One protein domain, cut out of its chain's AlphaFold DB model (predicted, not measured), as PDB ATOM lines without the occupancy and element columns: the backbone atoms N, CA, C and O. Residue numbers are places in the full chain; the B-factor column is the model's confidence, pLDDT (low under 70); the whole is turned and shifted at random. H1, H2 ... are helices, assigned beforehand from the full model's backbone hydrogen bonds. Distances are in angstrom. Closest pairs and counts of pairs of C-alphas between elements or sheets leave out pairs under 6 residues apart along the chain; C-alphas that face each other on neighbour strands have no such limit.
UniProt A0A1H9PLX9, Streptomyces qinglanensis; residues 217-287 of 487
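Overview. This is residues 217 to 287 of the 487 residues of a protein of Streptomyces qinglanensis (UniProt A0A1H9PLX9). Three helices follow one another round a flat, open, hollow triangle: two long sides, H1 and H3, and a short side, H2, between them. The ends of the printed part come near each other at one corner, and the middle is empty. The 71 printed residues hold three named helices, in the order H1, H2, H3, and no named strand; the class is all helix. The whole is loose, with a radius of gyration of the C-alphas of 16.1 A and spans of 49 by 33 by 10 A.

Arrangement. H1, residues 217 to 240, and H2, residues 248 to 259, are only just apart, their closest C-alphas 8.5 A from each other. H3, residues 265 to 286, is apart from H2. H1 and H3 are only just apart, at 8.1 A between their closest C-alphas. Residues 222 to 231 of H1, 251 to 256 of H2 and 272 to 280 of H3 stand free. In H1, H2 and H3 every O i to N i+4 pair is within hydrogen-bond range.

Along the chain. H1 runs 34.5 A from C-alpha 217 at (27.769, -42.224, -7.913). H2 measures 16.0 A. H3 runs 30.9 A to C-alpha 286 at (32.204, -53.750, -7.708).

Size, cuts and confidence. The C-alphas of His 243 and Thr 287, the two farthest apart, are 48.6 A apart. The printed part has no cut. The link H1 to H2 is short, and H2 to H3 tight. Mean pLDDT of the printed part is 76.0; residues 217 to 218, 244 to 246, 262 and 284 to 287 are under 70.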
ATOM      1  N   PRO A 217      28.479 -41.615  -9.046       64.38
ATOM      2  CA  PRO A 217      27.769 -42.224  -7.913       64.38
ATOM      3  C   PRO A 217      28.097 -41.538  -6.580       64.38
ATOM      4  O   PRO A 217      27.223 -41.437  -5.728       64.38
ATOM      5  N   ALA A 218      29.316 -41.007  -6.417       68.81
ATOM      6  CA  ALA A 218      29.655 -40.188  -5.255       68.81
ATOM      7  C   ALA A 218      28.811 -38.903  -5.196       68.81
ATOM      8  O   ALA A 218      28.282 -38.587  -4.142       68.81
ATOM      9  N   ALA A 219      28.620 -38.201  -6.320       70.56
ATOM     10  CA  ALA A 219      27.765 -37.016  -6.379       70.56
ATOM     11  C   ALA A 219      26.292 -37.338  -6.079       70.56
ATOM     12  O   ALA A 219      25.656 -36.572  -5.370       70.56
ATOM     13  N   VAL A 220      25.763 -38.475  -6.549       75.88
ATOM     14  CA  VAL A 220      24.386 -38.907  -6.226       75.88
ATOM     15  C   VAL A 220      24.223 -39.193  -4.729       75.88
ATOM     16  O   VAL A 220      23.254 -38.737  -4.131       75.88
ATOM     17  N   LEU A 221      25.182 -39.891  -4.106       78.31
ATOM     18  CA  LEU A 221      25.168 -40.136  -2.657       78.31
ATOM     19  C   LEU A 221      25.307 -38.841  -1.847       78.31
ATOM     20  O   LEU A 221      24.566 -38.646  -0.891       78.31
ATOM     21  N   ILE A 222      26.217 -37.946  -2.245       79.94
ATOM     22  CA  ILE A 222      26.400 -36.637  -1.603       79.94
ATOM     23  C   ILE A 222      25.130 -35.789  -1.735       79.94
ATOM     24  O   ILE A 222      24.743 -35.150  -0.767       79.94
ATOM     25  N   LEU A 223      24.455 -35.812  -2.888       78.75
ATOM     26  CA  LEU A 223      23.216 -35.065  -3.108       78.75
ATOM     27  C   LEU A 223      22.068 -35.610  -2.245       78.75
ATOM     28  O   LEU A 223      21.395 -34.825  -1.587       78.75
ATOM     29  N   LEU A 224      21.885 -36.934  -2.168       82.19
ATOM     30  CA  LEU A 224      20.896 -37.547  -1.267       82.19
ATOM     31  C   LEU A 224      21.181 -37.229   0.209       82.19
ATOM     32  O   LEU A 224      20.272 -36.833   0.939       82.19
ATOM     33  N   ALA A 225      22.441 -37.345   0.640       83.88
ATOM     34  CA  ALA A 225      22.847 -37.005   2.001       83.88
ATOM     35  C   ALA A 225      22.654 -35.509   2.307       83.88
ATOM     36  O   ALA A 225      22.184 -35.163   3.388       83.88
ATOM     37  N   ALA A 226      22.957 -34.624   1.353       81.94
ATOM     38  CA  ALA A 226      22.759 -33.184   1.489       81.94
ATOM     39  C   ALA A 226      21.273 -32.808   1.585       81.94
ATOM     40  O   ALA A 226      20.926 -31.983   2.422       81.94
ATOM     41  N   VAL A 227      20.392 -33.437   0.796       82.56
ATOM     42  CA  VAL A 227      18.933 -33.231   0.885       82.56
ATOM     43  C   VAL A 227      18.395 -33.680   2.248       82.56
ATOM     44  O   VAL A 227      17.662 -32.928   2.887       82.56
ATOM     45  N   GLY A 228      18.803 -34.858   2.734       82.50
ATOM     46  CA  GLY A 228      18.423 -35.330   4.071       82.50
ATOM     47  C   GLY A 228      18.922 -34.407   5.188       82.50
ATOM     48  O   GLY A 228      18.160 -34.044   6.081       82.50
ATOM     49  N   CYS A 229      20.178 -33.961   5.101       81.19
ATOM     50  CA  CYS A 229      20.762 -33.025   6.060       81.19
ATOM     51  C   CYS A 229      20.030 -31.671   6.046       81.19
ATOM     52  O   CYS A 229      19.640 -31.182   7.100       81.19
ATOM     53  N   ALA A 230      19.740 -31.118   4.863       80.50
ATOM     54  CA  ALA A 230      19.002 -29.866   4.712       80.50
ATOM     55  C   ALA A 230      17.582 -29.938   5.303       80.50
ATOM     56  O   ALA A 230      17.148 -28.981   5.941       80.50
ATOM     57  N   ALA A 231      16.878 -31.067   5.152       78.31
ATOM     58  CA  ALA A 231      15.559 -31.269   5.757       78.31
ATOM     59  C   ALA A 231      15.613 -31.269   7.298       78.31
ATOM     60  O   ALA A 231      14.774 -30.639   7.944       78.31
ATOM     61  N   VAL A 232      16.627 -31.912   7.890       80.06
ATOM     62  CA  VAL A 232      16.859 -31.890   9.347       80.06
ATOM     63  C   VAL A 232      17.248 -30.489   9.824       80.06
ATOM     64  O   VAL A 232      16.701 -30.005  10.812       80.06
ATOM     65  N   THR A 233      18.146 -29.796   9.116       82.19
ATOM     66  CA  THR A 233      18.536 -28.419   9.456       82.19
ATOM     67  C   THR A 233      17.342 -27.466   9.377       82.19
ATOM     68  O   THR A 233      17.181 -26.629  10.262       82.19
ATOM     69  N   ALA A 234      16.466 -27.618   8.379       77.00
ATOM     70  CA  ALA A 234      15.247 -26.822   8.258       77.00
ATOM     71  C   ALA A 234      14.277 -27.037   9.436       77.00
ATOM     72  O   ALA A 234      13.710 -26.059   9.920       77.00
ATOM     73  N   ASP A 235      14.116 -28.271   9.935       76.88
ATOM     74  CA  ASP A 235      13.311 -28.562  11.136       76.88
ATOM     75  C   ASP A 235      13.921 -27.922  12.396       76.88
ATOM     76  O   ASP A 235      13.234 -27.198  13.117       76.88
ATOM     77  N   VAL A 236      15.233 -28.087  12.614       80.38
ATOM     78  CA  VAL A 236      15.948 -27.486  13.758       80.38
ATOM     79  C   VAL A 236      15.839 -25.958  13.750       80.38
ATOM     80  O   VAL A 236      15.516 -25.363  14.779       80.38
ATOM     81  N   VAL A 237      16.039 -25.311  12.597       77.81
ATOM     82  CA  VAL A 237      15.887 -23.852  12.454       77.81
ATOM     83  C   VAL A 237      14.442 -23.417  12.726       77.81
ATOM     84  O   VAL A 237      14.232 -22.416  13.409       77.81
ATOM     85  N   ARG A 238      13.430 -24.177  12.283       73.50
ATOM     86  CA  ARG A 238      12.013 -23.868  12.563       73.50
ATOM     87  C   ARG A 238      11.691 -23.868  14.057       73.50
ATOM     88  O   ARG A 238      10.975 -22.983  14.525       73.50
ATOM     89  N   VAL A 239      12.223 -24.847  14.786       74.31
ATOM     90  CA  VAL A 239      11.953 -25.038  16.216       74.31
ATOM     91  C   VAL A 239      12.752 -24.059  17.080       74.31
ATOM     92  O   VAL A 239      12.193 -23.462  17.996       74.31
ATOM     93  N   HIS A 240      14.046 -23.861  16.804       72.81
ATOM     94  CA  HIS A 240      14.907 -23.003  17.631       72.81
ATOM     95  C   HIS A 240      14.919 -21.524  17.229       72.81
ATOM     96  O   HIS A 240      14.929 -20.682  18.117       72.81
ATOM     97  N   ALA A 241      14.911 -21.188  15.934       71.31
ATOM     98  CA  ALA A 241      15.032 -19.795  15.488       71.31
ATOM     99  C   ALA A 241      13.679 -19.109  15.233       71.31
ATOM    100  O   ALA A 241      13.598 -17.886  15.300       71.31
ATOM    101  N   ALA A 242      12.619 -19.872  14.941       72.38
ATOM    102  CA  ALA A 242      11.282 -19.327  14.677       72.38
ATOM    103  C   ALA A 242      10.234 -19.674  15.753       72.38
ATOM    104  O   ALA A 242       9.069 -19.313  15.588       72.38
ATOM    105  N   HIS A 243      10.625 -20.397  16.815       73.00
ATOM    106  CA  HIS A 243       9.752 -20.886  17.898       73.00
ATOM    107  C   HIS A 243       8.432 -21.517  17.414       73.00
ATOM    108  O   HIS A 243       7.396 -21.432  18.074       73.00
ATOM    109  N   ARG A 244       8.450 -22.152  16.235       69.12
ATOM    110  CA  ARG A 244       7.297 -22.878  15.696       69.12
ATOM    111  C   ARG A 244       7.290 -24.314  16.232       69.12
ATOM    112  O   ARG A 244       8.361 -24.850  16.525       69.12
ATOM    113  N   PRO A 245       6.112 -24.957  16.345       69.62
ATOM    114  CA  PRO A 245       6.043 -26.376  16.681       69.62
ATOM    115  C   PRO A 245       6.866 -27.218  15.695       69.62
ATOM    116  O   PRO A 245       7.050 -26.834  14.533       69.62
ATOM    117  N   ALA A 246       7.365 -28.363  16.172       69.50
ATOM    118  CA  ALA A 246       8.105 -29.324  15.355       69.50
ATOM    119  C   ALA A 246       7.302 -29.693  14.102       69.50
ATOM    120  O   ALA A 246       6.083 -29.848  14.172       69.50
ATOM    121  N   ALA A 247       7.968 -29.800  12.950       72.75
ATOM    122  CA  ALA A 247       7.256 -29.885  11.684       72.75
ATOM    123  C   ALA A 247       6.419 -31.173  11.581       72.75
ATOM    124  O   ALA A 247       6.917 -32.257  11.873       72.75
ATOM    125  N   ASP A 248       5.183 -31.068  11.080       76.00
ATOM    126  CA  ASP A 248       4.202 -32.170  11.061       76.00
ATOM    127  C   ASP A 248       4.704 -33.481  10.440       76.00
ATOM    128  O   ASP A 248       4.208 -34.559  10.758       76.00
ATOM    129  N   TRP A 249       5.666 -33.414   9.515       74.50
ATOM    130  CA  TRP A 249       6.264 -34.603   8.909       74.50
ATOM    131  C   TRP A 249       7.059 -35.428   9.929       74.50
ATOM    132  O   TRP A 249       7.082 -36.650   9.826       74.50
ATOM    133  N   ARG A 250       7.670 -34.783  10.930       75.19
ATOM    134  CA  ARG A 250       8.438 -35.421  12.000       75.19
ATOM    135  C   ARG A 250       7.519 -36.043  13.045       75.19
ATOM    136  O   ARG A 250       7.741 -37.190  13.413       75.19
ATOM    137  N   THR A 251       6.488 -35.330  13.497       80.50
ATOM    138  CA  THR A 251       5.489 -35.886  14.427       80.50
ATOM    139  C   THR A 251       4.700 -37.019  13.781       80.50
ATOM    140  O   THR A 251       4.609 -38.078  14.388       80.50
ATOM    141  N   ARG A 252       4.248 -36.884  12.522       76.25
ATOM    142  CA  ARG A 252       3.646 -38.015  11.788       76.25
ATOM    143  C   ARG A 252       4.619 -39.173  11.591       76.25
ATOM    144  O   ARG A 252       4.192 -40.311  11.706       76.25
ATOM    145  N   ALA A 253       5.898 -38.921  11.300       75.38
ATOM    146  CA  ALA A 253       6.878 -39.998  11.165       75.38
ATOM    147  C   ALA A 253       7.088 -40.746  12.487       75.38
ATOM    148  O   ALA A 253       7.080 -41.970  12.474       75.38
ATOM    149  N   VAL A 254       7.237 -40.034  13.611       80.44
ATOM    150  CA  VAL A 254       7.377 -40.647  14.943       80.44
ATOM    151  C   VAL A 254       6.125 -41.437  15.308       80.44
ATOM    152  O   VAL A 254       6.262 -42.608  15.630       80.44
ATOM    153  N   GLU A 255       4.934 -40.847  15.169       82.25
ATOM    154  CA  GLU A 255       3.651 -41.509  15.451       82.25
ATOM    155  C   GLU A 255       3.463 -42.772  14.594       82.25
ATOM    156  O   GLU A 255       3.087 -43.835  15.082       82.25
ATOM    157  N   TRP A 256       3.803 -42.687  13.305       77.38
ATOM    158  CA  TRP A 256       3.746 -43.816  12.383       77.38
ATOM    159  C   TRP A 256       4.764 -44.910  12.746       77.38
ATOM    160  O   TRP A 256       4.418 -46.088  12.706       77.38
ATOM    161  N   LEU A 257       5.983 -44.540  13.159       76.00
ATOM    162  CA  LEU A 257       7.024 -45.464  13.633       76.00
ATOM    163  C   LEU A 257       6.701 -46.098  14.997       76.00
ATOM    164  O   LEU A 257       7.125 -47.225  15.233       76.00
ATOM    165  N   SER A 258       5.966 -45.421  15.883       79.19
ATOM    166  CA  SER A 258       5.471 -46.015  17.135       79.19
ATOM    167  C   SER A 258       4.243 -46.898  16.925       79.19
ATOM    168  O   SER A 258       4.070 -47.868  17.658       79.19
ATOM    169  N   ALA A 259       3.415 -46.602  15.918       80.12
ATOM    170  CA  ALA A 259       2.246 -47.404  15.567       80.12
ATOM    171  C   ALA A 259       2.581 -48.670  14.752       80.12
ATOM    172  O   ALA A 259       1.861 -49.661  14.853       80.12
ATOM    173  N   HIS A 260       3.656 -48.670  13.950       79.25
ATOM    174  CA  HIS A 260       4.027 -49.805  13.093       79.25
ATOM    175  C   HIS A 260       5.187 -50.611  13.684       79.25
ATOM    176  O   HIS A 260       6.345 -50.191  13.657       79.25
ATOM    177  N   GLY A 261       4.881 -51.813  14.177       77.81
ATOM    178  CA  GLY A 261       5.880 -52.741  14.704       77.81
ATOM    179  C   GLY A 261       6.872 -53.246  13.638       77.81
ATOM    180  O   GLY A 261       6.585 -53.216  12.441       77.81
ATOM    181  N   PRO A 262       8.036 -53.791  14.041       66.88
ATOM    182  CA  PRO A 262       9.108 -54.190  13.118       66.88
ATOM    183  C   PRO A 262       8.763 -55.358  12.173       66.88
ATOM    184  O   PRO A 262       9.549 -55.657  11.275       66.88
ATOM    185  N   GLY A 263       7.618 -56.023  12.366       71.50
ATOM    186  CA  GLY A 263       7.084 -57.053  11.465       71.50
ATOM    187  C   GLY A 263       6.062 -56.543  10.442       71.50
ATOM    188  O   GLY A 263       5.637 -57.322   9.592       71.50
ATOM    189  N   GLU A 264       5.660 -55.269  10.506       80.38
ATOM    190  CA  GLU A 264       4.618 -54.719   9.637       80.38
ATOM    191  C   GLU A 264       5.069 -54.596   8.177       80.38
ATOM    192  O   GLU A 264       6.181 -54.154   7.866       80.38
ATOM    193  N   LEU A 265       4.167 -54.941   7.256       79.19
ATOM    194  CA  LEU A 265       4.445 -55.012   5.820       79.19
ATOM    195  C   LEU A 265       5.078 -53.729   5.228       79.19
ATOM    196  O   LEU A 265       6.048 -53.867   4.477       79.19
ATOM    197  N   PRO A 266       4.654 -52.488   5.561       72.12
ATOM    198  CA  PRO A 266       5.341 -51.287   5.072       72.12
ATOM    199  C   PRO A 266       6.775 -51.121   5.608       72.12
ATOM    200  O   PRO A 266       7.633 -50.611   4.884       72.12
ATOM    201  N   VAL A 267       7.078 -51.584   6.828       80.00
ATOM    202  CA  VAL A 267       8.436 -51.539   7.409       80.00
ATOM    203  C   VAL A 267       9.346 -52.554   6.709       80.00
ATOM    204  O   VAL A 267      10.494 -52.247   6.367       80.00
ATOM    205  N   VAL A 268       8.815 -53.741   6.402       79.50
ATOM    206  CA  VAL A 268       9.508 -54.775   5.618       79.50
ATOM    207  C   VAL A 268       9.767 -54.300   4.182       79.50
ATOM    208  O   VAL A 268      10.888 -54.418   3.691       79.50
ATOM    209  N   VAL A 269       8.783 -53.689   3.513       78.12
ATOM    210  CA  VAL A 269       8.954 -53.145   2.151       78.12
ATOM    211  C   VAL A 269       9.959 -51.986   2.128       78.12
ATOM    212  O   VAL A 269      10.827 -51.948   1.252       78.12
ATOM    213  N   GLY A 270       9.906 -51.073   3.104       79.25
ATOM    214  CA  GLY A 270      10.857 -49.964   3.218       79.25
ATOM    215  C   GLY A 270      12.297 -50.435   3.444       79.25
ATOM    216  O   GLY A 270      13.212 -50.025   2.725       79.25
ATOM    217  N   SER A 271      12.509 -51.353   4.391       77.56
ATOM    218  CA  SER A 271      13.835 -51.928   4.663       77.56
ATOM    219  C   SER A 271      14.363 -52.775   3.497       77.56
ATOM    220  O   SER A 271      15.543 -52.666   3.154       77.56
ATOM    221  N   ALA A 272      13.500 -53.527   2.803       79.25
ATOM    222  CA  ALA A 272      13.859 -54.241   1.578       79.25
ATOM    223  C   ALA A 272      14.282 -53.283   0.449       79.25
ATOM    224  O   ALA A 272      15.293 -53.527  -0.212       79.25
ATOM    225  N   ALA A 273      13.578 -52.162   0.254       75.38
ATOM    226  CA  ALA A 273      13.958 -51.147  -0.731       75.38
ATOM    227  C   ALA A 273      15.333 -50.526  -0.419       75.38
ATOM    228  O   ALA A 273      16.168 -50.387  -1.318       75.38
ATOM    229  N   VAL A 274      15.618 -50.227   0.855       82.25
ATOM    230  CA  VAL A 274      16.939 -49.748   1.305       82.25
ATOM    231  C   VAL A 274      18.024 -50.810   1.088       82.25
ATOM    232  O   VAL A 274      19.105 -50.487   0.589       82.25
ATOM    233  N   ALA A 275      17.742 -52.083   1.380       83.06
ATOM    234  CA  ALA A 275      18.670 -53.189   1.141       83.06
ATOM    235  C   ALA A 275      18.973 -53.384  -0.358       83.06
ATOM    236  O   ALA A 275      20.133 -53.561  -0.734       83.06
ATOM    237  N   VAL A 276      17.963 -53.272  -1.230       76.69
ATOM    238  CA  VAL A 276      18.134 -53.289  -2.694       76.69
ATOM    239  C   VAL A 276      18.965 -52.093  -3.163       76.69
ATOM    240  O   VAL A 276      19.875 -52.278  -3.970       76.69
ATOM    241  N   LEU A 277      18.732 -50.890  -2.631       77.44
ATOM    242  CA  LEU A 277      19.511 -49.691  -2.964       77.44
ATOM    243  C   LEU A 277      20.985 -49.829  -2.534       77.44
ATOM    244  O   LEU A 277      21.895 -49.496  -3.299       77.44
ATOM    245  N   GLY A 278      21.229 -50.380  -1.342       80.31
ATOM    246  CA  GLY A 278      22.564 -50.703  -0.835       80.31
ATOM    247  C   GLY A 278      23.262 -51.773  -1.678       80.31
ATOM    248  O   GLY A 278      24.407 -51.586  -2.094       80.31
ATOM    249  N   CYS A 279      22.561 -52.857  -2.021       76.75
ATOM    250  CA  CYS A 279      23.063 -53.900  -2.913       76.75
ATOM    251  C   CYS A 279      23.390 -53.333  -4.306       76.75
ATOM    252  O   CYS A 279      24.461 -53.596  -4.850       76.75
ATOM    253  N   TRP A 280      22.530 -52.474  -4.856       77.94
ATOM    254  CA  TRP A 280      22.749 -51.783  -6.127       77.94
ATOM    255  C   TRP A 280      23.975 -50.857  -6.081       77.94
ATOM    256  O   TRP A 280      24.784 -50.863  -7.012       77.94
ATOM    257  N   MET A 281      24.194 -50.142  -4.972       74.50
ATOM    258  CA  MET A 281      25.420 -49.371  -4.728       74.50
ATOM    259  C   MET A 281      26.670 -50.258  -4.644       74.50
ATOM    260  O   MET A 281      27.683 -49.941  -5.271       74.50
ATOM    261  N   VAL A 282      26.603 -51.401  -3.955       75.94
ATOM    262  CA  VAL A 282      27.694 -52.391  -3.900       75.94
ATOM    263  C   VAL A 282      27.979 -52.974  -5.289       75.94
ATOM    264  O   VAL A 282      29.138 -53.048  -5.700       75.94
ATOM    265  N   VAL A 283      26.949 -53.292  -6.075       74.19
ATOM    266  CA  VAL A 283      27.080 -53.731  -7.472       74.19
ATOM    267  C   VAL A 283      27.712 -52.634  -8.332       74.19
ATOM    268  O   VAL A 283      28.614 -52.933  -9.115       74.19
ATOM    269  N   LEU A 284      27.331 -51.363  -8.181       63.72
ATOM    270  CA  LEU A 284      27.950 -50.233  -8.889       63.72
ATOM    271  C   LEU A 284      29.404 -49.977  -8.452       63.72
ATOM    272  O   LEU A 284      30.231 -49.576  -9.279       63.72
ATOM    273  N   ALA A 285      29.749 -50.246  -7.192       65.06
ATOM    274  CA  ALA A 285      31.115 -50.185  -6.683       65.06
ATOM    275  C   ALA A 285      31.981 -51.333  -7.237       65.06
ATOM    276  O   ALA A 285      33.071 -51.092  -7.765       65.06
ATOM    277  N   LEU A 286      31.490 -52.571  -7.208       62.72
ATOM    278  CA  LEU A 286      32.204 -53.750  -7.708       62.72
ATOM    279  C   LEU A 286      32.274 -53.791  -9.244       62.72
ATOM    280  O   LEU A 286      33.277 -54.226  -9.815       62.72
ATOM    281  N   THR A 287      31.265 -53.264  -9.943       55.53
ATOM    282  CA  THR A 287      31.243 -53.215 -11.410       55.53
ATOM    283  C   THR A 287      32.256 -52.177 -11.929       55.53
ATOM    284  O   THR A 287      32.160 -50.987 -11.614       55.53
TER     285      THR A 287